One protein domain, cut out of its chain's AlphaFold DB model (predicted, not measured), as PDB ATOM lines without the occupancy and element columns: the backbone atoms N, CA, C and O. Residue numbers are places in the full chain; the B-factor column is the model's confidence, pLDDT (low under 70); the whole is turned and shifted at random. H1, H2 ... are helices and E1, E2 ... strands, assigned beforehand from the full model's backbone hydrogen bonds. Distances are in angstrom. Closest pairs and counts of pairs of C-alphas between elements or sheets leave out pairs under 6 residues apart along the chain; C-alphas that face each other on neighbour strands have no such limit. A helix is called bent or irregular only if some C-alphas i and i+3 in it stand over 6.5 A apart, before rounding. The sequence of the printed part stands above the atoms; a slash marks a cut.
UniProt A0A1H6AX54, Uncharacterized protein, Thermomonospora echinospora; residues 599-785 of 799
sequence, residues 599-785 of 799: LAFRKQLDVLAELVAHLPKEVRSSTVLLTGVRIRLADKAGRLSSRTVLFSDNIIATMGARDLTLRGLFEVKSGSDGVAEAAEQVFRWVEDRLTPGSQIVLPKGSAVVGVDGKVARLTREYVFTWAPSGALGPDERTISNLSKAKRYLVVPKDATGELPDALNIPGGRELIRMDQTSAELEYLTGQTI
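Overview. This is residues 599 to 785 of the 799 residues of an uncharacterized protein of Thermomonospora echinospora (UniProt A0A1H6AX54). One strongly twisted sheet of eleven strands curls round helix H1, while H3 covers part of the opposite face, over E10. The sheet forks at the long strand E4, which bends by 60 degrees at residue 663 and has E9 and E10 beside different parts of it; H4 lies off the sheet. The printed part has 187 residues, with four named helices and eleven named strands; along the chain H1 and H2 come first, then E1 to E4, then H3, then E5 to E11, and H4 last; the class is mixed, helices and strands, and some neighbour strands are parallel, others antiparallel. The whole is compact, with a radius of gyration of the C-alphas of 16.8 A and spans of 51 by 37 by 35 A.

Arrangement. Begin with H1, residues 599 to 613, on the sheet; its closest C-alpha pair with E1, residues 623 to 627, is Leu 608 and Leu 625, 6.9 A. H2, residues 617 to 620, is close to H1 but not clearly touching, C-alphas 612 and 620 being 5.6 A apart. E1 runs on into E2, residues 630 to 632, at 83 degrees. Within hydrogen-bond range, look for E1's antiparallel neighbours on its two sides: E3, residues 650 to 655 (N 626 and O 651, 2.8 A), and E6, residues 703 to 705 (N 705 and O 625, 2.8 A). E6 forms a hairpin with E7, residues 711 to 713, and E3 one with E4, residues 659 to 668 (N 652 and O 664, 2.8 A). On E4's other side find its parallel neighbours E9, residues 734 to 736 (N 660 and O 734, 2.9 A), and E10, residues 742 to 747 (N 744 and O 665, 2.8 A). E11, residues 765 to 769, is parallel to E10, and E8, residues 718 to 722, to E9. E5, residues 695 to 698, has E8 and E2 as antiparallel neighbours. H3, residues 674 to 688, runs along the strands at a height over the sheet of 9.4 A. H4, residues 774 to 785, touches no helix. Every O i to N i+4 pair is within range in H4, 10 of 11 in H1 and H3; H2 is too short.

Along the chain. Find C-alpha 599 at (178.866, 277.221, 205.603); H1 runs 23.3 A, only just irregular, C-alphas 599 and 602 being 6.7 A apart. E4 spans 25.9 A, H3 20.8 A; H4 ends at C-alpha 785, (179.604, 279.715, 189.749).

Size, cuts and confidence. The farthest C-alphas, Pro 730 and Gln 783, are 51.7 A apart. The printed part has no cut; E2 to E3, E8 to E9 and E10 to E11 are long links. The pLDDT is under 70 at residues 683 to 689, 726 to 727 and 758 to 760.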
ATOM      1  N   LEU A 599     179.621 276.368 204.682       97.12
ATOM      2  CA  LEU A 599     178.866 277.221 205.603       97.12
ATOM      3  C   LEU A 599     178.412 276.474 206.868       97.12
ATOM      4  O   LEU A 599     178.346 277.062 207.948       97.12
ATOM      5  N   ALA A 600     178.158 275.167 206.773       97.44
ATOM      6  CA  ALA A 600     177.804 274.317 207.907       97.44
ATOM      7  C   ALA A 600     178.973 274.099 208.877       97.44
ATOM      8  O   ALA A 600     178.745 273.766 210.042       97.44
ATOM      9  N   PHE A 601     180.217 274.295 208.428       96.69
ATOM     10  CA  PHE A 601     181.417 273.984 209.200       96.69
ATOM     11  C   PHE A 601     181.440 274.658 210.579       96.69
ATOM     12  O   PHE A 601     181.823 274.035 211.569       96.69
ATOM     13  N   ARG A 602     180.950 275.902 210.685       95.75
ATOM     14  CA  ARG A 602     180.891 276.606 211.972       95.75
ATOM     15  C   ARG A 602     179.993 275.897 212.988       95.75
ATOM     16  O   ARG A 602     180.421 275.692 214.119       95.75
ATOM     17  N   LYS A 603     178.799 275.460 212.574       97.44
ATOM     18  CA  LYS A 603     177.875 274.720 213.449       97.44
ATOM     19  C   LYS A 603     178.483 273.399 213.919       97.44
ATOM     20  O   LYS A 603     178.265 272.988 215.051       97.44
ATOM     21  N   GLN A 604     179.287 272.752 213.077       97.94
ATOM     22  CA  GLN A 604     179.987 271.523 213.454       97.94
ATOM     23  C   GLN A 604     181.052 271.766 214.534       97.94
ATOM     24  O   GLN A 604     181.228 270.925 215.415       97.94
ATOM     25  N   LEU A 605     181.733 272.918 214.505       97.88
ATOM     26  CA  LEU A 605     182.658 273.322 215.569       97.88
ATOM     27  C   LEU A 605     181.934 273.649 216.876       97.88
ATOM     28  O   LEU A 605     182.436 273.303 217.944       97.88
ATOM     29  N   ASP A 606     180.752 274.261 216.804       97.69
ATOM     30  CA  ASP A 606     179.947 274.537 217.997       97.69
ATOM     31  C   ASP A 606     179.523 273.213 218.678       97.69
ATOM     32  O   ASP A 606     179.691 273.054 219.887       97.69
ATOM     33  N   VAL A 607     179.113 272.206 217.893       97.94
ATOM     34  CA  VAL A 607     178.823 270.844 218.390       97.94
ATOM     35  C   VAL A 607     180.064 270.161 218.962       97.94
ATOM     36  O   VAL A 607     179.979 269.483 219.986       97.94
ATOM     37  N   LEU A 608     181.229 270.314 218.321       98.12
ATOM     38  CA  LEU A 608     182.491 269.798 218.857       98.12
ATOM     39  C   LEU A 608     182.770 270.395 220.242       98.12
ATOM     40  O   LEU A 608     183.097 269.651 221.168       98.12
ATOM     41  N   ALA A 609     182.632 271.713 220.392       98.00
ATOM     42  CA  ALA A 609     182.864 272.401 221.657       98.00
ATOM     43  C   ALA A 609     181.889 271.938 222.750       98.00
ATOM     44  O   ALA A 609     182.318 271.635 223.867       98.00
ATOM     45  N   GLU A 610     180.603 271.808 222.417       97.62
ATOM     46  CA  GLU A 610     179.579 271.294 223.329       97.62
ATOM     47  C   GLU A 610     179.882 269.856 223.768       97.62
ATOM     48  O   GLU A 610     179.886 269.548 224.963       97.62
ATOM     49  N   LEU A 611     180.200 268.970 222.821       96.56
ATOM     50  CA  LEU A 611     180.509 267.575 223.120       96.56
ATOM     51  C   LEU A 611     181.738 267.479 224.029       96.56
ATOM     52  O   LEU A 611     181.713 266.761 225.029       96.56
ATOM     53  N   VAL A 612     182.800 268.231 223.729       97.38
ATOM     54  CA  VAL A 612     184.037 268.218 224.521       97.38
ATOM     55  C   VAL A 612     183.830 268.758 225.939       97.38
ATOM     56  O   VAL A 612     184.469 268.258 226.870       97.38
ATOM     57  N   ALA A 613     182.911 269.706 226.146       97.38
ATOM     58  CA  ALA A 613     182.581 270.208 227.481       97.38
ATOM     59  C   ALA A 613     182.077 269.098 228.427       97.38
ATOM     60  O   ALA A 613     182.365 269.141 229.628       97.38
ATOM     61  N   HIS A 614     181.415 268.076 227.876       96.88
ATOM     62  CA  HIS A 614     180.857 266.937 228.612       96.88
ATOM     63  C   HIS A 614     181.810 265.735 228.720       96.88
ATOM     64  O   HIS A 614     181.510 264.772 229.425       96.88
ATOM     65  N   LEU A 615     182.966 265.765 228.046       96.38
ATOM     66  CA  LEU A 615     183.946 264.680 228.113       96.38
ATOM     67  C   LEU A 615     184.893 264.812 229.325       96.38
ATOM     68  O   LEU A 615     185.170 265.935 229.777       96.38
ATOM     69  N   PRO A 616     185.454 263.687 229.822       97.38
ATOM     70  CA  PRO A 616     186.548 263.695 230.796       97.38
ATOM     71  C   PRO A 616     187.726 264.544 230.310       97.38
ATOM     72  O   PRO A 616     188.013 264.568 229.110       97.38
ATOM     73  N   LYS A 617     188.400 265.254 231.224       97.25
ATOM     74  CA  LYS A 617     189.453 266.232 230.883       97.25
ATOM     75  C   LYS A 617     190.579 265.613 230.054       97.25
ATOM     76  O   LYS A 617     191.111 266.273 229.166       97.25
ATOM     77  N   GLU A 618     190.882 264.347 230.306       96.50
ATOM     78  CA  GLU A 618     192.003 263.595 229.743       96.50
ATOM     79  C   GLU A 618     191.843 263.352 228.237       96.50
ATOM     80  O   GLU A 618     192.836 263.248 227.525       96.50
ATOM     81  N   VAL A 619     190.603 263.299 227.735       97.00
ATOM     82  CA  VAL A 619     190.318 263.040 226.312       97.00
ATOM     83  C   VAL A 619     189.930 264.295 225.527       97.00
ATOM     84  O   VAL A 619     189.750 264.219 224.305       97.00
ATOM     85  N   ARG A 620     189.798 265.453 226.193       96.75
ATOM     86  CA  ARG A 620     189.340 266.703 225.555       96.75
ATOM     87  C   ARG A 620     190.288 267.164 224.456       96.75
ATOM     88  O   ARG A 620     189.830 267.467 223.363       96.75
ATOM     89  N   SER A 621     191.594 267.161 224.720       95.75
ATOM     90  CA  SER A 621     192.615 267.602 223.756       95.75
ATOM     91  C   SER A 621     192.769 266.664 222.557       95.75
ATOM     92  O   SER A 621     193.185 267.099 221.490       95.75
ATOM     93  N   SER A 622     192.422 265.385 222.720       96.81
ATOM     94  CA  SER A 622     192.457 264.375 221.655       96.81
ATOM     95  C   SER A 622     191.143 264.255 220.876       96.81
ATOM     96  O   SER A 622     191.073 263.486 219.919       96.81
ATOM     97  N   THR A 623     190.089 264.962 221.295       98.19
ATOM     98  CA  THR A 623     188.799 264.972 220.596       98.19
ATOM     99  C   THR A 623     188.778 266.104 219.578       98.19
ATOM    100  O   THR A 623     188.885 267.273 219.934       98.19
ATOM    101  N   VAL A 624     188.659 265.736 218.307       98.44
ATOM    102  CA  VAL A 624     188.857 266.624 217.155       98.44
ATOM    103  C   VAL A 624     187.762 266.413 216.113       98.44
ATOM    104  O   VAL A 624     187.149 265.343 216.049       98.44
ATOM    105  N   LEU A 625     187.540 267.427 215.276       98.44
ATOM    106  CA  LEU A 625     186.760 267.317 214.045       98.44
ATOM    107  C   LEU A 625     187.695 266.915 212.896       98.44
ATOM    108  O   LEU A 625     188.722 267.553 212.668       98.44
ATOM    109  N   LEU A 626     187.348 265.848 212.182       97.69
ATOM    110  CA  LEU A 626     188.122 265.295 211.072       97.69
ATOM    111  C   LEU A 626     187.365 265.472 209.755       97.69
ATOM    112  O   LEU A 626     186.177 265.141 209.682       97.69
ATOM    113  N   THR A 627     188.075 265.934 208.722       95.44
ATOM    114  CA  THR A 627     187.522 266.172 207.379       95.44
ATOM    115  C   THR A 627     188.053 265.200 206.323       95.44
ATOM    116  O   THR A 627     189.071 264.528 206.520       95.44
ATOM    117  N   GLY A 628     187.358 265.108 205.182       91.69
ATOM    118  CA  GLY A 628     187.769 264.253 204.059       91.69
ATOM    119  C   GLY A 628     187.700 262.759 204.389       91.69
ATOM    120  O   GLY A 628     188.511 261.967 203.912       91.69
ATOM    121  N   VAL A 629     186.770 262.369 205.263       94.06
ATOM    122  CA  VAL A 629     186.674 261.009 205.799       94.06
ATOM    123  C   VAL A 629     186.125 260.066 204.733       94.06
ATOM    124  O   VAL A 629     185.023 260.250 204.210       94.06
ATOM    125  N   ARG A 630     186.874 259.004 204.434       94.31
ATOM    126  CA  ARG A 630     186.478 257.983 203.460       94.31
ATOM    127  C   ARG A 630     186.278 256.632 204.132       94.31
ATOM    128  O   ARG A 630     186.780 256.384 205.225       94.31
ATOM    129  N   ILE A 631     185.563 255.739 203.456       93.44
ATOM    130  CA  ILE A 631     185.373 254.357 203.894       93.44
ATOM    131  C   ILE A 631     185.714 253.375 202.778       93.44
ATOM    132  O   ILE A 631     185.395 253.587 201.604       93.44
ATOM    133  N   ARG A 632     186.348 252.273 203.163       94.75
ATOM    134  CA  ARG A 632     186.519 251.066 202.364       94.75
ATOM    135  C   ARG A 632     185.621 249.988 202.959       94.75
ATOM    136  O   ARG A 632     185.872 249.505 204.059       94.75
ATOM    137  N   LEU A 633     184.546 249.655 202.256       91.88
ATOM    138  CA  LEU A 633     183.572 248.678 202.740       91.88
ATOM    139  C   LEU A 633     184.121 247.260 202.574       91.88
ATOM    140  O   LEU A 633     184.683 246.938 201.524       91.88
ATOM    141  N   ALA A 634     183.946 246.437 203.604       92.94
ATOM    142  CA  ALA A 634     184.149 245.000 203.519       92.94
ATOM    143  C   ALA A 634     182.855 244.315 203.057       92.94
ATOM    144  O   ALA A 634     181.757 244.672 203.496       92.94
ATOM    145  N   ASP A 635     182.973 243.331 202.171       91.19
ATOM    146  CA  ASP A 635     181.864 242.441 201.837       91.19
ATOM    147  C   ASP A 635     181.601 241.421 202.962       91.19
ATOM    148  O   ASP A 635     182.328 241.354 203.955       91.19
ATOM    149  N   LYS A 636     180.561 240.589 202.811       89.81
ATOM    150  CA  LYS A 636     180.209 239.541 203.791       89.81
ATOM    151  C   LYS A 636     181.320 238.504 204.012       89.81
ATOM    152  O   LYS A 636     181.291 237.806 205.019       89.81
ATOM    153  N   ALA A 637     182.266 238.384 203.082       91.69
ATOM    154  CA  ALA A 637     183.428 237.509 203.190       91.69
ATOM    155  C   ALA A 637     184.655 238.232 203.784       91.69
ATOM    156  O   ALA A 637     185.744 237.661 203.800       91.69
ATOM    157  N   GLY A 638     184.501 239.479 204.246       89.88
ATOM    158  CA  GLY A 638     185.573 240.298 204.809       89.88
ATOM    159  C   GLY A 638     186.505 240.914 203.763       89.88
ATOM    160  O   GLY A 638     187.517 241.512 204.125       89.88
ATOM    161  N   ARG A 639     186.204 240.791 202.463       93.94
ATOM    162  CA  ARG A 639     187.054 241.352 201.407       93.94
ATOM    163  C   ARG A 639     186.778 242.834 201.269       93.94
ATOM    164  O   ARG A 639     185.638 243.261 201.100       93.94
ATOM    165  N   LEU A 640     187.842 243.618 201.296       94.06
ATOM    166  CA  LEU A 640     187.761 245.060 201.161       94.06
ATOM    167  C   LEU A 640     187.572 245.482 199.701       94.06
ATOM    168  O   LEU A 640     188.265 245.002 198.804       94.06
ATOM    169  N   SER A 641     186.675 246.440 199.477       90.94
ATOM    170  CA  SER A 641     186.564 247.151 198.200       90.94
ATOM    171  C   SER A 641     187.910 247.760 197.795       90.94
ATOM    172  O   SER A 641     188.599 248.367 198.612       90.94
ATOM    173  N   SER A 642     188.271 247.687 196.514       88.00
ATOM    174  CA  SER A 642     189.466 248.368 195.992       88.00
ATOM    175  C   SER A 642     189.328 249.894 195.983       88.00
ATOM    176  O   SER A 642     190.327 250.609 195.973       88.00
ATOM    177  N   ARG A 643     188.092 250.408 196.008       88.75
ATOM    178  CA  ARG A 643     187.786 251.843 196.019       88.75
ATOM    179  C   ARG A 643     187.363 252.301 197.407       88.75
ATOM    180  O   ARG A 643     186.599 251.611 198.088       88.75
ATOM    181  N   THR A 644     187.810 253.495 197.781       90.31
ATOM    182  CA  THR A 644     187.270 254.237 198.922       90.31
ATOM    183  C   THR A 644     186.157 255.164 198.441       90.31
ATOM    184  O   THR A 644     186.272 255.803 197.393       90.31
ATOM    185  N   VAL A 645     185.078 255.259 199.208       87.38
ATOM    186  CA  VAL A 645     183.959 256.176 198.943       87.38
ATOM    187  C   VAL A 645     183.868 257.213 200.057       87.38
ATOM    188  O   VAL A 645     184.382 256.976 201.152       87.38
ATOM    189  N   LEU A 646     183.251 258.365 199.779       85.19
ATOM    190  CA  LEU A 646     182.970 259.362 200.813       85.19
ATOM    191  C   LEU A 646     182.120 258.709 201.908       85.19
ATOM    192  O   LEU A 646     181.130 258.041 201.598       85.19
ATOM    193  N   PHE A 647     182.553 258.839 203.162       88.88
ATOM    194  CA  PHE A 647     181.894 258.173 204.283       88.88
ATOM    195  C   PHE A 647     180.920 259.070 205.025       88.88
ATOM    196  O   PHE A 647     179.869 258.598 205.414       88.88
ATOM    197  N   SER A 648     181.310 260.313 205.273       91.94
ATOM    198  CA  SER A 648     180.557 261.339 205.993       91.94
ATOM    199  C   SER A 648     181.154 262.672 205.579       91.94
ATOM    200  O   SER A 648     182.328 262.702 205.195       91.94
ATOM    201  N   ASP A 649     180.401 263.762 205.700       93.12
ATOM    202  CA  ASP A 649     180.961 265.076 205.382       93.12
ATOM    203  C   ASP A 649     182.106 265.413 206.335       93.12
ATOM    204  O   ASP A 649     183.186 265.756 205.867       93.12
ATOM    205  N   ASN A 650     181.907 265.202 207.645       96.56
ATOM    206  CA  ASN A 650     182.936 265.265 208.690       96.56
ATOM    207  C   ASN A 650     182.577 264.335 209.870       96.56
ATOM    208  O   ASN A 650     181.421 263.938 210.032       96.56
ATOM    209  N   ILE A 651     183.547 264.007 210.731       97.19
ATOM    210  CA  ILE A 651     183.304 263.248 211.978       97.19
ATOM    211  C   ILE A 651     183.965 263.918 213.183       97.19
ATOM    212  O   ILE A 651     185.035 264.505 213.057       97.19
ATOM    213  N   ILE A 652     183.372 263.764 214.367       98.38
ATOM    214  CA  ILE A 652     184.028 264.053 215.648       98.38
ATOM    215  C   ILE A 652     184.545 262.738 216.209       98.38
ATOM    216  O   ILE A 652     183.770 261.797 216.416       98.38
ATOM    217  N   ALA A 653     185.840 262.675 216.497       98.12
ATOM    218  CA  ALA A 653     186.457 261.487 217.066       98.12
ATOM    219  C   ALA A 653     187.499 261.841 218.126       98.12
ATOM    220  O   ALA A 653     188.178 262.861 218.038       98.12
ATOM    221  N   THR A 654     187.638 260.963 219.118       98.06
ATOM    222  CA  THR A 654     188.802 260.944 220.004       98.06
ATOM    223  C   THR A 654     189.886 260.117 219.316       98.06
ATOM    224  O   THR A 654     189.682 258.928 219.066       98.06
ATOM    225  N   MET A 655     190.999 260.755 218.959       96.38
ATOM    226  CA  MET A 655     192.095 260.124 218.226       96.38
ATOM    227  C   MET A 655     193.214 259.721 219.188       96.38
ATOM    228  O   MET A 655     193.912 260.578 219.730       96.38
ATOM    229  N   GLY A 656     193.386 258.417 219.391       94.69
ATOM    230  CA  GLY A 656     194.527 257.847 220.096       94.69
ATOM    231  C   GLY A 656     195.637 257.404 219.140       94.69
ATOM    232  O   GLY A 656     195.591 257.619 217.925       94.69
ATOM    233  N   ALA A 657     196.681 256.775 219.684       90.56
ATOM    234  CA  ALA A 657     197.826 256.335 218.881       90.56
ATOM    235  C   ALA A 657     197.452 255.208 217.900       90.56
ATOM    236  O   ALA A 657     197.963 255.161 216.773       90.56
ATOM    237  N   ARG A 658     196.560 254.306 218.335       91.75
ATOM    238  CA  ARG A 658     196.122 253.114 217.590       91.75
ATOM    239  C   ARG A 658     194.606 252.992 217.475       91.75
ATOM    240  O   ARG A 658     194.126 252.144 216.734       91.75
ATOM    241  N   ASP A 659     193.857 253.839 218.153       94.06
ATOM    242  CA  ASP A 659     192.410 253.777 218.241       94.06
ATOM    243  C   ASP A 659     191.766 255.084 217.771       94.06
ATOM    244  O   ASP A 659     192.289 256.183 217.968       94.06
ATOM    245  N   LEU A 660     190.615 254.949 217.118       96.50
ATOM    246  CA  LEU A 660     189.741 256.054 216.752       96.50
ATOM    247  C   LEU A 660     188.367 255.795 217.367       96.50
ATOM    248  O   LEU A 660     187.640 254.900 216.934       96.50
ATOM    249  N   THR A 661     187.996 256.559 218.389       96.56
ATOM    250  CA  THR A 661     186.665 256.451 219.002       96.56
ATOM    251  C   THR A 661     185.747 257.507 218.422       96.56
ATOM    252  O   THR A 661     185.920 258.697 218.692       96.56
ATOM    253  N   LEU A 662     184.740 257.092 217.653       95.88
ATOM    254  CA  LEU A 662     183.795 258.041 217.066       95.88
ATOM    255  C   LEU A 662     182.819 258.548 218.118       95.88
ATOM    256  O   LEU A 662     182.228 257.783 218.882       95.88
ATOM    257  N   ARG A 663     182.641 259.862 218.133       96.81
ATOM    258  CA  ARG A 663     181.722 260.567 219.026       96.81
ATOM    259  C   ARG A 663     180.523 261.107 218.256       96.81
ATOM    260  O   ARG A 663     179.399 260.989 218.737       96.81
ATOM    261  N   GLY A 664     180.757 261.614 217.047       95.94
ATOM    262  CA  GLY A 664     179.735 262.213 216.197       95.94
ATOM    263  C   GLY A 664     180.031 262.048 214.713       95.94
ATOM    264  O   GLY A 664     181.196 261.969 214.324       95.94
ATOM    265  N   LEU A 665     178.991 262.011 213.886       95.25
ATOM    266  CA  LEU A 665     179.108 262.045 212.427       95.25
ATOM    267  C   LEU A 665     178.170 263.095 211.860       95.25
ATOM    268  O   LEU A 665     177.015 263.154 212.281       95.25
ATOM    269  N   PHE A 666     178.666 263.877 210.908       95.56
ATOM    270  CA  PHE A 666     177.906 264.923 210.243       95.56
ATOM    271  C   PHE A 666     177.474 264.502 208.846       95.56
ATOM    272  O   PHE A 666     178.283 264.007 208.055       95.56
ATOM    273  N   GLU A 667     176.210 264.778 208.554       94.31
ATOM    274  CA  GLU A 667     175.656 264.816 207.207       94.31
ATOM    275  C   GLU A 667     175.066 266.209 206.985       94.31
ATOM    276  O   GLU A 667     174.256 266.675 207.787       94.31
ATOM    277  N   VAL A 668     175.477 266.878 205.917       95.69
ATOM    278  CA  VAL A 668     175.036 268.212 205.537       95.69
ATOM    279  C   VAL A 668     174.153 268.094 204.309       95.69
ATOM    280  O   VAL A 668     174.532 267.525 203.285       95.69
ATOM    281  N   LYS A 669     172.959 268.675 204.383       94.94
ATOM    282  CA  LYS A 669     172.079 268.842 203.225       94.94
ATOM    283  C   LYS A 669     171.857 270.319 202.977       94.94
ATOM    284  O   LYS A 669     171.825 271.108 203.910       94.94
ATOM    285  N   SER A 670     171.701 270.686 201.712       93.69
ATOM    286  CA  SER A 670     171.502 272.077 201.294       93.69
ATOM    287  C   SER A 670     170.096 272.351 200.747       93.69
ATOM    288  O   SER A 670     169.761 273.499 200.467       93.69
ATOM    289  N   GLY A 671     169.263 271.317 200.581       90.75
ATOM    290  CA  GLY A 671     167.878 271.425 200.114       90.75
ATOM    291  C   GLY A 671     166.854 271.586 201.241       90.75
ATOM    292  O   GLY A 671     167.112 271.218 202.387       90.75
ATOM    293  N   SER A 672     165.666 272.091 200.895       87.25
ATOM    294  CA  SER A 672     164.512 272.204 201.804       87.25
ATOM    295  C   SER A 672     163.992 270.844 202.275       87.25
ATOM    296  O   SER A 672     163.535 270.725 203.407       87.25
ATOM    297  N   ASP A 673     164.146 269.809 201.447       87.44
ATOM    298  CA  ASP A 673     163.791 268.420 201.771       87.44
ATOM    299  C   ASP A 673     164.942 267.671 202.467       87.44
ATOM    300  O   ASP A 673     164.906 266.449 202.638       87.44
ATOM    301  N   GLY A 674     165.989 268.397 202.883       83.75
ATOM    302  CA  GLY A 674     167.224 267.823 203.412       83.75
ATOM    303  C   GLY A 674     167.017 266.902 204.617       83.75
ATOM    304  O   GLY A 674     167.784 265.960 204.799       83.75
ATOM    305  N   VAL A 675     165.956 267.110 205.408       86.19
ATOM    306  CA  VAL A 675     165.617 266.224 206.534       86.19
ATOM    307  C   VAL A 675     165.292 264.809 206.052       86.19
ATOM    308  O   VAL A 675     165.852 263.841 206.566       86.19
ATOM    309  N   ALA A 676     164.437 264.682 205.036       83.38
ATOM    310  CA  ALA A 676     164.039 263.393 204.478       83.38
ATOM    311  C   ALA A 676     165.201 262.713 203.738       83.38
ATOM    312  O   ALA A 676     165.459 261.527 203.947       83.38
ATOM    313  N   GLU A 677     165.950 263.472 202.929       83.94
ATOM    314  CA  GLU A 677     167.100 262.950 202.177       83.94
ATOM    315  C   GLU A 677     168.190 262.390 203.098       83.94
ATOM    316  O   GLU A 677     168.761 261.327 202.847       83.94
ATOM    317  N   ALA A 678     168.492 263.099 204.184       81.19
ATOM    318  CA  ALA A 678     169.472 262.625 205.143       81.19
ATOM    319  C   ALA A 678     168.955 261.472 205.999       81.19
ATOM    320  O   ALA A 678     169.728 260.563 206.289       81.19
ATOM    321  N   ALA A 679     167.673 261.466 206.375       76.94
ATOM    322  CA  ALA A 679     167.070 260.332 207.071       76.94
ATOM    323  C   ALA A 679     167.227 259.037 206.252       76.94
ATOM    324  O   ALA A 679     167.675 258.021 206.788       76.94
ATOM    325  N   GLU A 680     166.960 259.093 204.944       79.44
ATOM    326  CA  GLU A 680     167.162 257.963 204.030       79.44
ATOM    327  C   GLU A 680     168.640 257.546 203.938       79.44
ATOM    328  O   GLU A 680     168.968 256.357 203.973       79.44
ATOM    329  N   GLN A 681     169.560 258.508 203.843       77.00
ATOM    330  CA  GLN A 681     170.989 258.214 203.735       77.00
ATOM    331  C   GLN A 681     171.563 257.600 205.017       77.00
ATOM    332  O   GLN A 681     172.312 256.623 204.945       77.00
ATOM    333  N   VAL A 682     171.182 258.130 206.182       73.38
ATOM    334  CA  VAL A 682     171.583 257.596 207.487       73.38
ATOM    335  C   VAL A 682     171.045 256.176 207.667       73.38
ATOM    336  O   VAL A 682     171.806 255.299 208.074       73.38
ATOM    337  N   PHE A 683     169.787 255.919 207.293       67.56
ATOM    338  CA  PHE A 683     169.203 254.575 207.310       67.56
ATOM    339  C   PHE A 683     170.010 253.588 206.457       67.56
ATOM    340  O   PHE A 683     170.474 252.564 206.958       67.56
ATOM    341  N   ARG A 684     170.300 253.949 205.197       69.25
ATOM    342  CA  ARG A 684     171.107 253.117 204.282       69.25
ATOM    343  C   ARG A 684     172.520 252.835 204.798       69.25
ATOM    344  O   ARG A 684     173.113 251.821 204.432       69.25
ATOM    345  N   TRP A 685     173.114 253.732 205.584       66.19
ATOM    346  CA  TRP A 685     174.437 253.497 206.173       66.19
ATOM    347  C   TRP A 685     174.392 252.552 207.366       66.19
ATOM    348  O   TRP A 685     175.276 251.702 207.490       66.19
ATOM    349  N   VAL A 686     173.400 252.728 208.240       64.44
ATOM    350  CA  VAL A 686     173.273 251.971 209.489       64.44
ATOM    351  C   VAL A 686     172.830 250.534 209.221       64.44
ATOM    352  O   VAL A 686     173.385 249.629 209.838       64.44
ATOM    353  N   GLU A 687     171.895 250.311 208.296       58.22
ATOM    354  CA  GLU A 687     171.283 248.986 208.118       58.22
ATOM    355  C   GLU A 687     171.957 248.105 207.053       58.22
ATOM    356  O   GLU A 687     172.020 246.892 207.234       58.22
ATOM    357  N   ASP A 688     172.548 248.676 205.993       62.00
ATOM    358  CA  ASP A 688     172.881 247.883 204.793       62.00
ATOM    359  C   ASP A 688     174.373 247.751 204.441       62.00
ATOM    360  O   ASP A 688     174.716 246.970 203.548       62.00
ATOM    361  N   ARG A 689     175.290 248.521 205.052       68.06
ATOM    362  CA  ARG A 689     176.651 248.673 204.478       68.06
ATOM    363  C   ARG A 689     177.833 248.378 205.385       68.06
ATOM    364  O   ARG A 689     178.893 248.034 204.866       68.06
ATOM    365  N   LEU A 690     177.708 248.530 206.699       84.31
ATOM    366  CA  LEU A 690     178.849 248.327 207.587       84.31
ATOM    367  C   LEU A 690     178.992 246.842 207.938       84.31
ATOM    368  O   LEU A 690     178.263 246.317 208.775       84.31
ATOM    369  N   THR A 691     179.979 246.182 207.330       89.50
ATOM    370  CA  THR A 691     180.419 244.825 207.702       89.50
ATOM    371  C   THR A 691     181.676 244.907 208.573       89.50
ATOM    372  O   THR A 691     182.545 245.738 208.266       89.50
ATOM    373  N   PRO A 692     181.829 244.077 209.626       91.44
ATOM    374  CA  PRO A 692     183.101 243.935 210.332       91.44
ATOM    375  C   PRO A 692     184.272 243.769 209.357       91.44
ATOM    376  O   PRO A 692     184.156 243.073 208.351       91.44
ATOM    377  N   GLY A 693     185.379 244.453 209.629       92.06
ATOM    378  CA  GLY A 693     186.521 244.558 208.722       92.06
ATOM    379  C   GLY A 693     186.495 245.789 207.813       92.06
ATOM    380  O   GLY A 693     187.532 246.133 207.258       92.06
ATOM    381  N   SER A 694     185.367 246.504 207.688       93.31
ATOM    382  CA  SER A 694     185.323 247.780 206.951       93.31
ATOM    383  C   SER A 694     186.302 248.796 207.545       93.31
ATOM    384  O   SER A 694     186.483 248.847 208.760       93.31
ATOM    385  N   GLN A 695     186.919 249.624 206.703       95.56
ATOM    386  CA  GLN A 695     187.981 250.542 207.119       95.56
ATOM    387  C   GLN A 695     187.593 252.003 206.921       95.56
ATOM    388  O   GLN A 695     187.227 252.392 205.813       95.56
ATOM    389  N   ILE A 696     187.750 252.829 207.954       95.69
ATOM    390  CA  ILE A 696     187.794 254.286 207.797       95.69
ATOM    391  C   ILE A 696     189.191 254.684 207.345       95.69
ATOM    392  O   ILE A 696     190.188 254.283 207.942       95.69
ATOM    393  N   VAL A 697     189.246 255.482 206.287       96.69
ATOM    394  CA  VAL A 697     190.473 256.016 205.708       96.69
ATOM    395  C   VAL A 697     190.448 257.527 205.882       96.69
ATOM    396  O   VAL A 697     189.509 258.188 205.434       96.69
ATOM    397  N   LEU A 698     191.477 258.064 206.533       96.88
ATOM    398  CA  LEU A 698     191.767 259.492 206.614       96.88
ATOM    399  C   LEU A 698     192.941 259.777 205.670       96.88
ATOM    400  O   LEU A 698     194.082 259.446 206.017       96.88
ATOM    401  N   PRO A 699     192.685 260.319 204.470       95.56
ATOM    402  CA  PRO A 699     193.730 260.613 203.502       95.56
ATOM    403  C   PRO A 699     194.797 261.569 204.045       95.56
ATOM    404  O   PRO A 699     194.562 262.387 204.939       95.56
ATOM    405  N   LYS A 700     195.988 261.518 203.439       95.50
ATOM    406  CA  LYS A 700     196.993 262.572 203.621       95.50
ATOM    407  C   LYS A 700     196.376 263.924 203.241       95.50
ATOM    408  O   LYS A 700     195.749 264.045 202.196       95.50
ATOM    409  N   GLY A 701     196.584 264.939 204.076       93.94
ATOM    410  CA  GLY A 701     196.055 266.287 203.870       93.94
ATOM    411  C   GLY A 701     194.684 266.550 204.494       93.94
ATOM    412  O   GLY A 701     194.317 267.722 204.585       93.94
ATOM    413  N   SER A 702     193.973 265.520 204.981       94.31
ATOM    414  CA  SER A 702     192.750 265.697 205.777       94.31
ATOM    415  C   SER A 702     192.982 266.664 206.934       94.31
ATOM    416  O   SER A 702     194.025 266.609 207.599       94.31
ATOM    417  N   ALA A 703     192.014 267.546 207.174       95.19
ATOM    418  CA  ALA A 703     192.102 268.510 208.257       95.19
ATOM    419  C   ALA A 703     191.735 267.854 209.593       95.19
ATOM    420  O   ALA A 703     190.785 267.075 209.688       95.19
ATOM    421  N   VAL A 704     192.504 268.202 210.619       97.56
ATOM    422  CA  VAL A 704     192.283 267.861 212.021       97.56
ATOM    423  C   VAL A 704     192.051 269.170 212.751       97.56
ATOM    424  O   VAL A 704     192.971 269.981 212.865       97.56
ATOM    425  N   VAL A 705     190.822 269.395 213.198       97.75
ATOM    426  CA  VAL A 705     190.420 270.676 213.779       97.75
ATOM    427  C   VAL A 705     190.145 270.507 215.263       97.75
ATOM    428  O   VAL A 705     189.305 269.700 215.670       97.75
ATOM    429  N   GLY A 706     190.914 271.237 216.068       97.38
ATOM    430  CA  GLY A 706     190.755 271.278 217.516       97.38
ATOM    431  C   GLY A 706     189.527 272.081 217.941       97.38
ATOM    432  O   GLY A 706     188.931 272.816 217.154       97.38
ATOM    433  N   VAL A 707     189.169 271.976 219.221       95.75
ATOM    434  CA  VAL A 707     188.067 272.749 219.831       95.75
ATOM    435  C   VAL A 707     188.319 274.260 219.774       95.75
ATOM    436  O   VAL A 707     187.379 275.044 219.724       95.75
ATOM    437  N   ASP A 708     189.586 274.675 219.741       94.25
ATOM    438  CA  ASP A 708     189.999 276.069 219.554       94.25
ATOM    439  C   ASP A 708     189.895 276.543 218.091       94.25
ATOM    440  O   ASP A 708     190.258 277.676 217.779       94.25
ATOM    441  N   GLY A 709     189.415 275.684 217.186       93.81
ATOM    442  CA  GLY A 709     189.305 275.956 215.757       93.81
ATOM    443  C   GLY A 709     190.637 275.896 215.009       93.81
ATOM    444  O   GLY A 709     190.652 276.131 213.799       93.81
ATOM    445  N   LYS A 710     191.758 275.575 215.674       95.75
ATOM    446  CA  LYS A 710     193.044 275.439 214.984       95.75
ATOM    447  C   LYS A 710     193.019 274.230 214.070       95.75
ATOM    448  O   LYS A 710     192.642 273.129 214.470       95.75
ATOM    449  N   VAL A 711     193.475 274.452 212.844       95.94
ATOM    450  CA  VAL A 711     193.514 273.444 211.792       95.94
ATOM    451  C   VAL A 711     194.937 272.919 211.654       95.94
ATOM    452  O   VAL A 711     195.845 273.655 211.278       95.94
ATOM    453  N   ALA A 712     195.122 271.628 211.910       96.75
ATOM    454  CA  ALA A 712     196.288 270.871 211.472       96.75
ATOM    455  C   ALA A 712     195.916 270.017 210.251       96.75
ATOM    456  O   ALA A 712     194.740 269.756 209.998       96.75
ATOM    457  N   ARG A 713     196.908 269.556 209.483       96.62
ATOM    458  CA  ARG A 713     196.687 268.608 208.380       96.62
ATOM    459  C   ARG A 713     197.462 267.321 208.610       96.62
ATOM    460  O   ARG A 713     198.604 267.352 209.065       96.62
ATOM    461  N   LEU A 714     196.848 266.189 208.273       96.00
ATOM    462  CA  LEU A 714     197.507 264.889 208.367       96.00
ATOM    463  C   LEU A 714     198.663 264.804 207.367       96.00
ATOM    464  O   LEU A 714     198.490 265.006 206.166       96.00
ATOM    465  N   THR A 715     199.851 264.457 207.853       96.75
ATOM    466  CA  THR A 715     201.063 264.327 207.025       96.75
ATOM    467  C   THR A 715     201.149 262.988 206.288       96.75
ATOM    468  O   THR A 715     201.914 262.853 205.332       96.75
ATOM    469  N   ARG A 716     200.338 262.009 206.695       96.88
ATOM    470  CA  ARG A 716     200.228 260.670 206.104       96.88
ATOM    471  C   ARG A 716     198.787 260.173 206.153       96.88
ATOM    472  O   ARG A 716     197.978 260.725 206.893       96.88
ATOM    473  N   GLU A 717     198.495 259.128 205.390       97.00
ATOM    474  CA  GLU A 717     197.211 258.429 205.459       97.00
ATOM    475  C   GLU A 717     197.104 257.602 206.751       97.00
ATOM    476  O   GLU A 717     198.082 257.000 207.205       97.00
ATOM    477  N   TYR A 718     195.904 257.567 207.332       96.81
ATOM    478  CA  TYR A 718     195.566 256.726 208.476       96.81
ATOM    479  C   TYR A 718     194.388 255.819 208.125       96.81
ATOM    480  O   TYR A 718     193.368 256.286 207.625       96.81
ATOM    481  N   VAL A 719     194.516 254.527 208.423       96.75
ATOM    482  CA  VAL A 719     193.488 253.516 208.150       96.75
ATOM    483  C   VAL A 719     193.098 252.847 209.461       96.75
ATOM    484  O   VAL A 719     193.974 252.356 210.168       96.75
ATOM    485  N   PHE A 720     191.805 252.835 209.781       96.19
ATOM    486  CA  PHE A 720     191.249 252.241 210.999       96.19
ATOM    487  C   PHE A 720     190.219 251.172 210.639       96.19
ATOM    488  O   PHE A 720     189.255 251.461 209.932       96.19
ATOM    489  N   THR A 721     190.399 249.953 211.137       95.56
ATOM    490  CA  THR A 721     189.535 248.802 210.850       95.56
ATOM    491  C   THR A 721     188.437 248.672 211.899       95.56
ATOM    492  O   THR A 721     188.693 248.717 213.106       95.56
ATOM    493  N   TRP A 722     187.191 248.524 211.450       93.81
ATOM    494  CA  TRP A 722     186.032 248.377 212.325       93.81
ATOM    495  C   TRP A 722     185.849 246.931 212.763       93.81
ATOM    496  O   TRP A 722     185.536 246.056 211.955       93.81
ATOM    497  N   ALA A 723     186.001 246.698 214.064       90.06
ATOM    498  CA  ALA A 723     185.823 245.403 214.704       90.06
ATOM    499  C   ALA A 723     184.873 245.554 215.903       90.06
ATOM    500  O   ALA A 723     185.319 245.862 217.007       90.06
ATOM    501  N   PRO A 724     183.551 245.390 215.712       83.00
ATOM    502  CA  PRO A 724     182.570 245.672 216.761       83.00
ATOM    503  C   PRO A 724     182.664 244.746 217.985       83.00
ATOM    504  O   PRO A 724     182.162 245.115 219.044       83.00
ATOM    505  N   SER A 725     183.285 243.568 217.857       77.88
ATOM    506  CA  SER A 725     183.302 242.516 218.885       77.88
ATOM    507  C   SER A 725     184.677 241.889 219.161       77.88
ATOM    508  O   SER A 725     184.745 240.935 219.931       77.88
ATOM    509  N   GLY A 726     185.769 242.376 218.559       68.38
ATOM    510  CA  GLY A 726     187.053 241.668 218.578       68.38
ATOM    511  C   GLY A 726     188.271 242.558 218.801       68.38
ATOM    512  O   GLY A 726     188.320 243.693 218.329       68.38
ATOM    513  N   ALA A 727     189.268 242.005 219.496       65.06
ATOM    514  CA  ALA A 727     190.630 242.516 219.458       65.06
ATOM    515  C   ALA A 727     191.190 242.263 218.053       65.06
ATOM    516  O   ALA A 727     191.239 241.121 217.593       65.06
ATOM    517  N   LEU A 728     191.559 243.336 217.359       78.88
ATOM    518  CA  LEU A 728     192.321 243.247 216.119       78.88
ATOM    519  C   LEU A 728     193.773 242.852 216.435       78.88
ATOM    520  O   LEU A 728     194.187 242.858 217.599       78.88
ATOM    521  N   GLY A 729     194.540 242.483 215.407       83.31
ATOM    522  CA  GLY A 729     195.959 242.163 215.578       83.31
ATOM    523  C   GLY A 729     196.726 243.316 216.251       83.31
ATOM    524  O   GLY A 729     196.307 244.470 216.149       83.31
ATOM    525  N   PRO A 730     197.862 243.045 216.922       82.19
ATOM    526  CA  PRO A 730     198.589 244.052 217.702       82.19
ATOM    527  C   PRO A 730     199.045 245.272 216.886       82.19
ATOM    528  O   PRO A 730     199.299 246.319 217.477       82.19
ATOM    529  N   ASP A 731     199.123 245.169 215.557       86.44
ATOM    530  CA  ASP A 731     199.550 246.252 214.663       86.44
ATOM    531  C   ASP A 731     198.394 246.970 213.950       86.44
ATOM    532  O   ASP A 731     198.605 247.975 213.266       86.44
ATOM    533  N   GLU A 732     197.161 246.495 214.115       89.69
ATOM    534  CA  GLU A 732     196.002 247.070 213.445       89.69
ATOM    535  C   GLU A 732     195.400 248.212 214.259       89.69
ATOM    536  O   GLU A 732     195.191 248.123 215.471       89.69
ATOM    537  N   ARG A 733     195.092 249.316 213.573       93.25
ATOM    538  CA  ARG A 733     194.382 250.431 214.194       93.25
ATOM    539  C   ARG A 733     192.896 250.131 214.221       93.25
ATOM    540  O   ARG A 733     192.328 249.733 213.204       93.25
ATOM    541  N   THR A 734     192.260 250.370 215.356       94.44
ATOM    542  CA  THR A 734     190.865 249.988 215.573       94.44
ATOM    543  C   THR A 734     189.965 251.217 215.577       94.44
ATOM    544  O   THR A 734     190.351 252.296 216.026       94.44
ATOM    545  N   ILE A 735     188.748 251.070 215.060       94.50
ATOM    546  CA  ILE A 735     187.695 252.077 215.219       94.50
ATOM    547  C   ILE A 735     186.615 251.543 216.152       94.50
ATOM    548  O   ILE A 735     186.044 250.472 215.930       94.50
ATOM    549  N   SER A 736     186.322 252.311 217.195       92.19
ATOM    550  CA  SER A 736     185.295 251.999 218.185       92.19
ATOM    551  C   SER A 736     184.108 252.950 218.054       92.19
ATOM    552  O   SER A 736     184.212 254.061 217.530       92.19
ATOM    553  N   ASN A 737     182.948 252.491 218.530       91.38
ATOM    554  CA  ASN A 737     181.714 253.274 218.604       91.38
ATOM    555  C   ASN A 737     181.100 253.703 217.250       91.38
ATOM    556  O   ASN A 737     180.161 254.484 217.240       91.38
ATOM    557  N   LEU A 738     181.551 253.168 216.109       89.00
ATOM    558  CA  LEU A 738     181.060 253.549 214.772       89.00
ATOM    559  C   LEU A 738     179.525 253.451 214.610       89.00
ATOM    560  O   LEU A 738     178.893 254.365 214.081       89.00
ATOM    561  N   SER A 739     178.908 252.367 215.090       86.06
ATOM    562  CA  SER A 739     177.450 252.154 215.027       86.06
ATOM    563  C   SER A 739     176.664 252.880 216.129       86.06
ATOM    564  O   SER A 739     175.448 253.015 216.032       86.06
ATOM    565  N   LYS A 740     177.353 253.353 217.169       88.69
ATOM    566  CA  LYS A 740     176.785 253.979 218.373       88.69
ATOM    567  C   LYS A 740     177.085 255.478 218.471       88.69
ATOM    568  O   LYS A 740     176.655 256.130 219.413       88.69
ATOM    569  N   ALA A 741     177.860 256.029 217.545       91.88
ATOM    570  CA  ALA A 741     178.168 257.447 217.513       91.88
ATOM    571  C   ALA A 741     176.930 258.250 217.097       91.88
ATOM    572  O   ALA A 741     176.163 257.823 216.224       91.88
ATOM    573  N   LYS A 742     176.753 259.415 217.728       93.69
ATOM    574  CA  LYS A 742     175.607 260.296 217.496       93.69
ATOM    575  C   LYS A 742     175.628 260.825 216.064       93.69
ATOM    576  O   LYS A 742     176.692 261.123 215.514       93.69
ATOM    577  N   ARG A 743     174.456 260.906 215.437       91.56
ATOM    578  CA  ARG A 743     174.313 261.380 214.054       91.56
ATOM    579  C   ARG A 743     173.773 262.800 214.048       91.56
ATOM    580  O   ARG A 743     172.665 263.042 214.514       91.56
ATOM    581  N   TYR A 744     174.562 263.719 213.525       94.44
ATOM    582  CA  TYR A 744     174.231 265.127 213.426       94.44
ATOM    583  C   TYR A 744     173.851 265.441 211.988       94.44
ATOM    584  O   TYR A 744     174.674 265.337 211.077       94.44
ATOM    585  N   LEU A 745     172.597 265.813 211.786       94.12
ATOM    586  CA  LEU A 745     172.103 266.238 210.491       94.12
ATOM    587  C   LEU A 745     172.072 267.762 210.450       94.12
ATOM    588  O   LEU A 745     171.277 268.377 211.156       94.12
ATOM    589  N   VAL A 746     172.919 268.364 209.621       96.06
ATOM    590  CA  VAL A 746     172.958 269.811 209.412       96.06
ATOM    591  C   VAL A 746     172.146 270.162 208.168       96.06
ATOM    592  O   VAL A 746     172.444 269.696 207.070       96.06
ATOM    593  N   VAL A 747     171.102 270.969 208.334       96.75
ATOM    594  CA  VAL A 747     170.167 271.345 207.259       96.75
ATOM    595  C   VAL A 747     169.923 272.852 207.252       96.75
ATOM    596  O   VAL A 747     170.140 273.504 208.278       96.75
ATOM    597  N   PRO A 748     169.408 273.427 206.154       97.38
ATOM    598  CA  PRO A 748     169.007 274.825 206.125       97.38
ATOM    599  C   PRO A 748     167.956 275.148 207.197       97.38
ATOM    600  O   PRO A 748     167.171 274.276 207.604       97.38
ATOM    601  N   LYS A 749     167.909 276.405 207.659       96.50
ATOM    602  CA  LYS A 749     166.960 276.831 208.711       96.50
ATOM    603  C   LYS A 749     165.495 276.626 208.335       96.50
ATOM    604  O   LYS A 749     164.670 276.414 209.213       96.50
ATOM    605  N   ASP A 750     165.189 276.668 207.044       95.25
ATOM    606  CA  ASP A 750     163.853 276.517 206.469       95.25
ATOM    607  C   ASP A 750     163.536 275.084 206.015       95.25
ATOM    608  O   ASP A 750     162.447 274.850 205.496       95.25
ATOM    609  N   ALA A 751     164.445 274.116 206.191       94.00
ATOM    610  CA  ALA A 751     164.149 272.743 205.792       94.00
ATOM    611  C   ALA A 751     162.974 272.176 206.605       94.00
ATOM    612  O   ALA A 751     162.922 272.292 207.832       94.00
ATOM    613  N   THR A 752     162.008 271.567 205.937       89.12
ATOM    614  CA  THR A 752     160.790 271.090 206.591       89.12
ATOM    615  C   THR A 752     160.945 269.640 207.041       89.12
ATOM    616  O   THR A 752     161.817 268.904 206.579       89.12
ATOM    617  N   GLY A 753     160.091 269.237 207.980       86.19
ATOM    618  CA  GLY A 753     160.052 267.879 208.504       86.19
ATOM    619  C   GLY A 753     160.790 267.700 209.826       86.19
ATOM    620  O   GLY A 753     161.649 268.488 210.227       86.19
ATOM    621  N   GLU A 754     160.414 266.621 210.497       85.56
ATOM    622  CA  GLU A 754     161.058 266.120 211.701       85.56
ATOM    623  C   GLU A 754     161.812 264.838 211.360       85.56
ATOM    624  O   GLU A 754     161.526 264.157 210.371       85.56
ATOM    625  N   LEU A 755     162.806 264.504 212.176       80.31
ATOM    626  CA  LEU A 755     163.503 263.238 212.028       80.31
ATOM    627  C   LEU A 755     162.525 262.100 212.397       80.31
ATOM    628  O   LEU A 755     162.027 262.093 213.518       80.31
ATOM    629  N   PRO A 756     162.245 261.123 211.512       78.88
ATOM    630  CA  PRO A 756     161.177 260.144 211.743       78.88
ATOM    631  C   PRO A 756     161.513 259.189 212.888       78.88
ATOM    632  O   PRO A 756     162.521 258.493 212.799       78.88
ATOM    633  N   ASP A 757     160.730 259.133 213.970       76.50
ATOM    634  CA  ASP A 757     160.988 258.318 215.188       76.50
ATOM    635  C   ASP A 757     161.357 256.850 214.932       76.50
ATOM    636  O   ASP A 757     162.099 256.249 215.705       76.50
ATOM    637  N   ALA A 758     160.923 256.298 213.799       64.50
ATOM    638  CA  ALA A 758     161.191 254.926 213.380       64.50
ATOM    639  C   ALA A 758     162.676 254.587 213.117       64.50
ATOM    640  O   ALA A 758     163.019 253.407 213.060       64.50
ATOM    641  N   LEU A 759     163.578 255.567 212.966       66.00
ATOM    642  CA  LEU A 759     165.013 255.290 212.800       66.00
ATOM    643  C   LEU A 759     165.662 255.052 214.169       66.00
ATOM    644  O   LEU A 759     166.191 255.980 214.786       66.00
ATOM    645  N   ASN A 760     165.634 253.806 214.641       68.88
ATOM    646  CA  ASN A 760     166.228 253.395 215.913       68.88
ATOM    647  C   ASN A 760     167.770 253.356 215.830       68.88
ATOM    648  O   ASN A 760     168.390 252.296 215.776       68.88
ATOM    649  N   ILE A 761     168.401 254.531 215.765       73.44
ATOM    650  CA  ILE A 761     169.860 254.673 215.725       73.44
ATOM    651  C   ILE A 761     170.393 254.608 217.165       73.44
ATOM    652  O   ILE A 761     170.084 255.506 217.951       73.44
ATOM    653  N   PRO A 762     171.250 253.631 217.524       75.44
ATOM    654  CA  PRO A 762     171.681 253.423 218.912       75.44
ATOM    655  C   PRO A 762     172.368 254.629 219.570       75.44
ATOM    656  O   PRO A 762     172.304 254.787 220.784       75.44
ATOM    657  N   GLY A 763     173.049 255.464 218.780       76.00
ATOM    658  CA  GLY A 763     173.734 256.673 219.252       76.00
ATOM    659  C   GLY A 763     172.851 257.910 219.388       76.00
ATOM    660  O   GLY A 763     173.342 258.976 219.759       76.00
ATOM    661  N   GLY A 764     171.571 257.795 219.036       86.31
ATOM    662  CA  GLY A 764     170.692 258.936 218.858       86.31
ATOM    663  C   GLY A 764     171.062 259.787 217.642       86.31
ATOM    664  O   GLY A 764     172.020 259.536 216.899       86.31
ATOM    665  N   ARG A 765     170.257 260.822 217.434       87.62
ATOM    666  CA  ARG A 765     170.367 261.751 216.313       87.62
ATOM    667  C   ARG A 765     169.982 263.146 216.756       87.62
ATOM    668  O   ARG A 765     169.208 263.303 217.697       87.62
ATOM    669  N   GLU A 766     170.502 264.134 216.059       92.75
ATOM    670  CA  GLU A 766     170.205 265.527 216.332       92.75
ATOM    671  C   GLU A 766     170.139 266.317 215.034       92.75
ATOM    672  O   GLU A 766     170.976 266.148 214.144       92.75
ATOM    673  N   LEU A 767     169.112 267.158 214.935       93.44
ATOM    674  CA  LEU A 767     168.916 268.061 213.817       93.44
ATOM    675  C   LEU A 767     169.516 269.421 214.161       93.44
ATOM    676  O   LEU A 767     169.085 270.068 215.110       93.44
ATOM    677  N   ILE A 768     170.468 269.870 213.356       96.19
ATOM    678  CA  ILE A 768     171.121 271.166 213.495       96.19
ATOM    679  C   ILE A 768     170.683 272.042 212.333       96.19
ATOM    680  O   ILE A 768     170.784 271.664 211.165       96.19
ATOM    681  N   ARG A 769     170.217 273.245 212.655       96.25
ATOM    682  CA  ARG A 769     169.831 274.240 211.659       96.25
ATOM    683  C   ARG A 769     171.012 275.159 211.351       96.25
ATOM    684  O   ARG A 769     171.623 275.723 212.259       96.25
ATOM    685  N   MET A 770     171.335 275.295 210.070       97.00
ATOM    686  CA  MET A 770     172.250 276.318 209.562       97.00
ATOM    687  C   MET A 770     171.643 277.707 209.744       97.00
ATOM    688  O   MET A 770     170.440 277.841 209.941       97.00
ATOM    689  N   ASP A 771     172.458 278.750 209.609       96.81
ATOM    690  CA  ASP A 771     171.947 280.126 209.612       96.81
ATOM    691  C   ASP A 771     171.333 280.514 208.251       96.81
ATOM    692  O   ASP A 771     170.588 281.493 208.159       96.81
ATOM    693  N   GLN A 772     171.607 279.731 207.200       97.62
ATOM    694  CA  GLN A 772     171.135 279.953 205.834       97.62
ATOM    695  C   GLN A 772     169.852 279.166 205.520       97.62
ATOM    696  O   GLN A 772     169.662 278.048 206.007       97.62
ATOM    697  N   THR A 773     168.982 279.732 204.680       97.56
ATOM    698  CA  THR A 773     167.882 279.012 204.016       97.56
ATOM    699  C   THR A 773     168.371 278.221 202.800       97.56
ATOM    700  O   THR A 773     169.438 278.490 202.247       97.56
ATOM    701  N   SER A 774     167.558 277.281 202.314       96.75
ATOM    702  CA  SER A 774     167.810 276.569 201.057       96.75
ATOM    703  C   SER A 774     167.923 277.547 199.883       96.75
ATOM    704  O   SER A 774     168.812 277.400 199.045       96.75
ATOM    705  N   ALA A 775     167.074 278.582 199.847       96.12
ATOM    706  CA  ALA A 775     167.107 279.613 198.809       96.12
ATOM    707  C   ALA A 775     168.379 280.480 198.879       96.12
ATOM    708  O   ALA A 775     168.945 280.831 197.846       96.12
ATOM    709  N   GLU A 776     168.868 280.789 200.086       97.81
ATOM    710  CA  GLU A 776     170.142 281.495 200.292       97.81
ATOM    711  C   GLU A 776     171.315 280.670 199.770       97.81
ATOM    712  O   GLU A 776     172.161 281.197 199.048       97.81
ATOM    713  N   LEU A 777     171.325 279.363 200.049       97.50
ATOM    714  CA  LEU A 777     172.331 278.452 199.506       97.50
ATOM    715  C   LEU A 777     172.259 278.359 197.975       97.50
ATOM    716  O   LEU A 777     173.306 278.336 197.333       97.50
ATOM    717  N   GLU A 778     171.066 278.346 197.366       96.56
ATOM    718  CA  GLU A 778     170.935 278.387 195.898       96.56
ATOM    719  C   GLU A 778     171.517 279.661 195.301       96.56
ATOM    720  O   GLU A 778     172.291 279.585 194.346       96.56
ATOM    721  N   TYR A 779     171.179 280.817 195.871       96.56
ATOM    722  CA  TYR A 779     171.684 282.098 195.396       96.56
ATOM    723  C   TYR A 779     173.207 282.180 195.513       96.56
ATOM    724  O   TYR A 779     173.881 282.473 194.527       96.56
ATOM    725  N   LEU A 780     173.766 281.846 196.681       96.56
ATOM    726  CA  LEU A 780     175.216 281.845 196.904       96.56
ATOM    727  C   LEU A 780     175.937 280.878 195.958       96.56
ATOM    728  O   LEU A 780     177.000 281.208 195.438       96.56
ATOM    729  N   THR A 781     175.338 279.720 195.675       95.38
ATOM    730  CA  THR A 781     175.860 278.763 194.687       95.38
ATOM    731  C   THR A 781     175.881 279.368 193.288       95.38
ATOM    732  O   THR A 781     176.899 279.285 192.603       95.38
ATOM    733  N   GLY A 782     174.784 280.007 192.869       92.81
ATOM    734  CA  GLY A 782     174.701 280.664 191.567       92.81
ATOM    735  C   GLY A 782     175.740 281.772 191.408       92.81
ATOM    736  O   GLY A 782     176.455 281.794 190.412       92.81
ATOM    737  N   GLN A 783     175.897 282.626 192.423       92.44
ATOM    738  CA  GLN A 783     176.925 283.670 192.429       92.44
ATOM    739  C   GLN A 783     178.338 283.085 192.390       92.44
ATOM    740  O   GLN A 783     179.160 283.535 191.599       92.44
ATOM    741  N   THR A 784     178.608 282.042 193.180       89.88
ATOM    742  CA  THR A 784     179.922 281.384 193.208       89.88
ATOM    743  C   THR A 784     180.303 280.854 191.828       89.88
ATOM    744  O   THR A 784     181.426 281.067 191.389       89.88
ATOM    745  N   ILE A 785     179.368 280.218 191.112       86.25
ATOM    746  CA  ILE A 785     179.604 279.715 189.749       86.25
ATOM    747  C   ILE A 785     179.898 280.865 188.774       86.25
ATOM    748  O   ILE A 785     180.808 280.746 187.956       86.25
TER     749      ILE A 785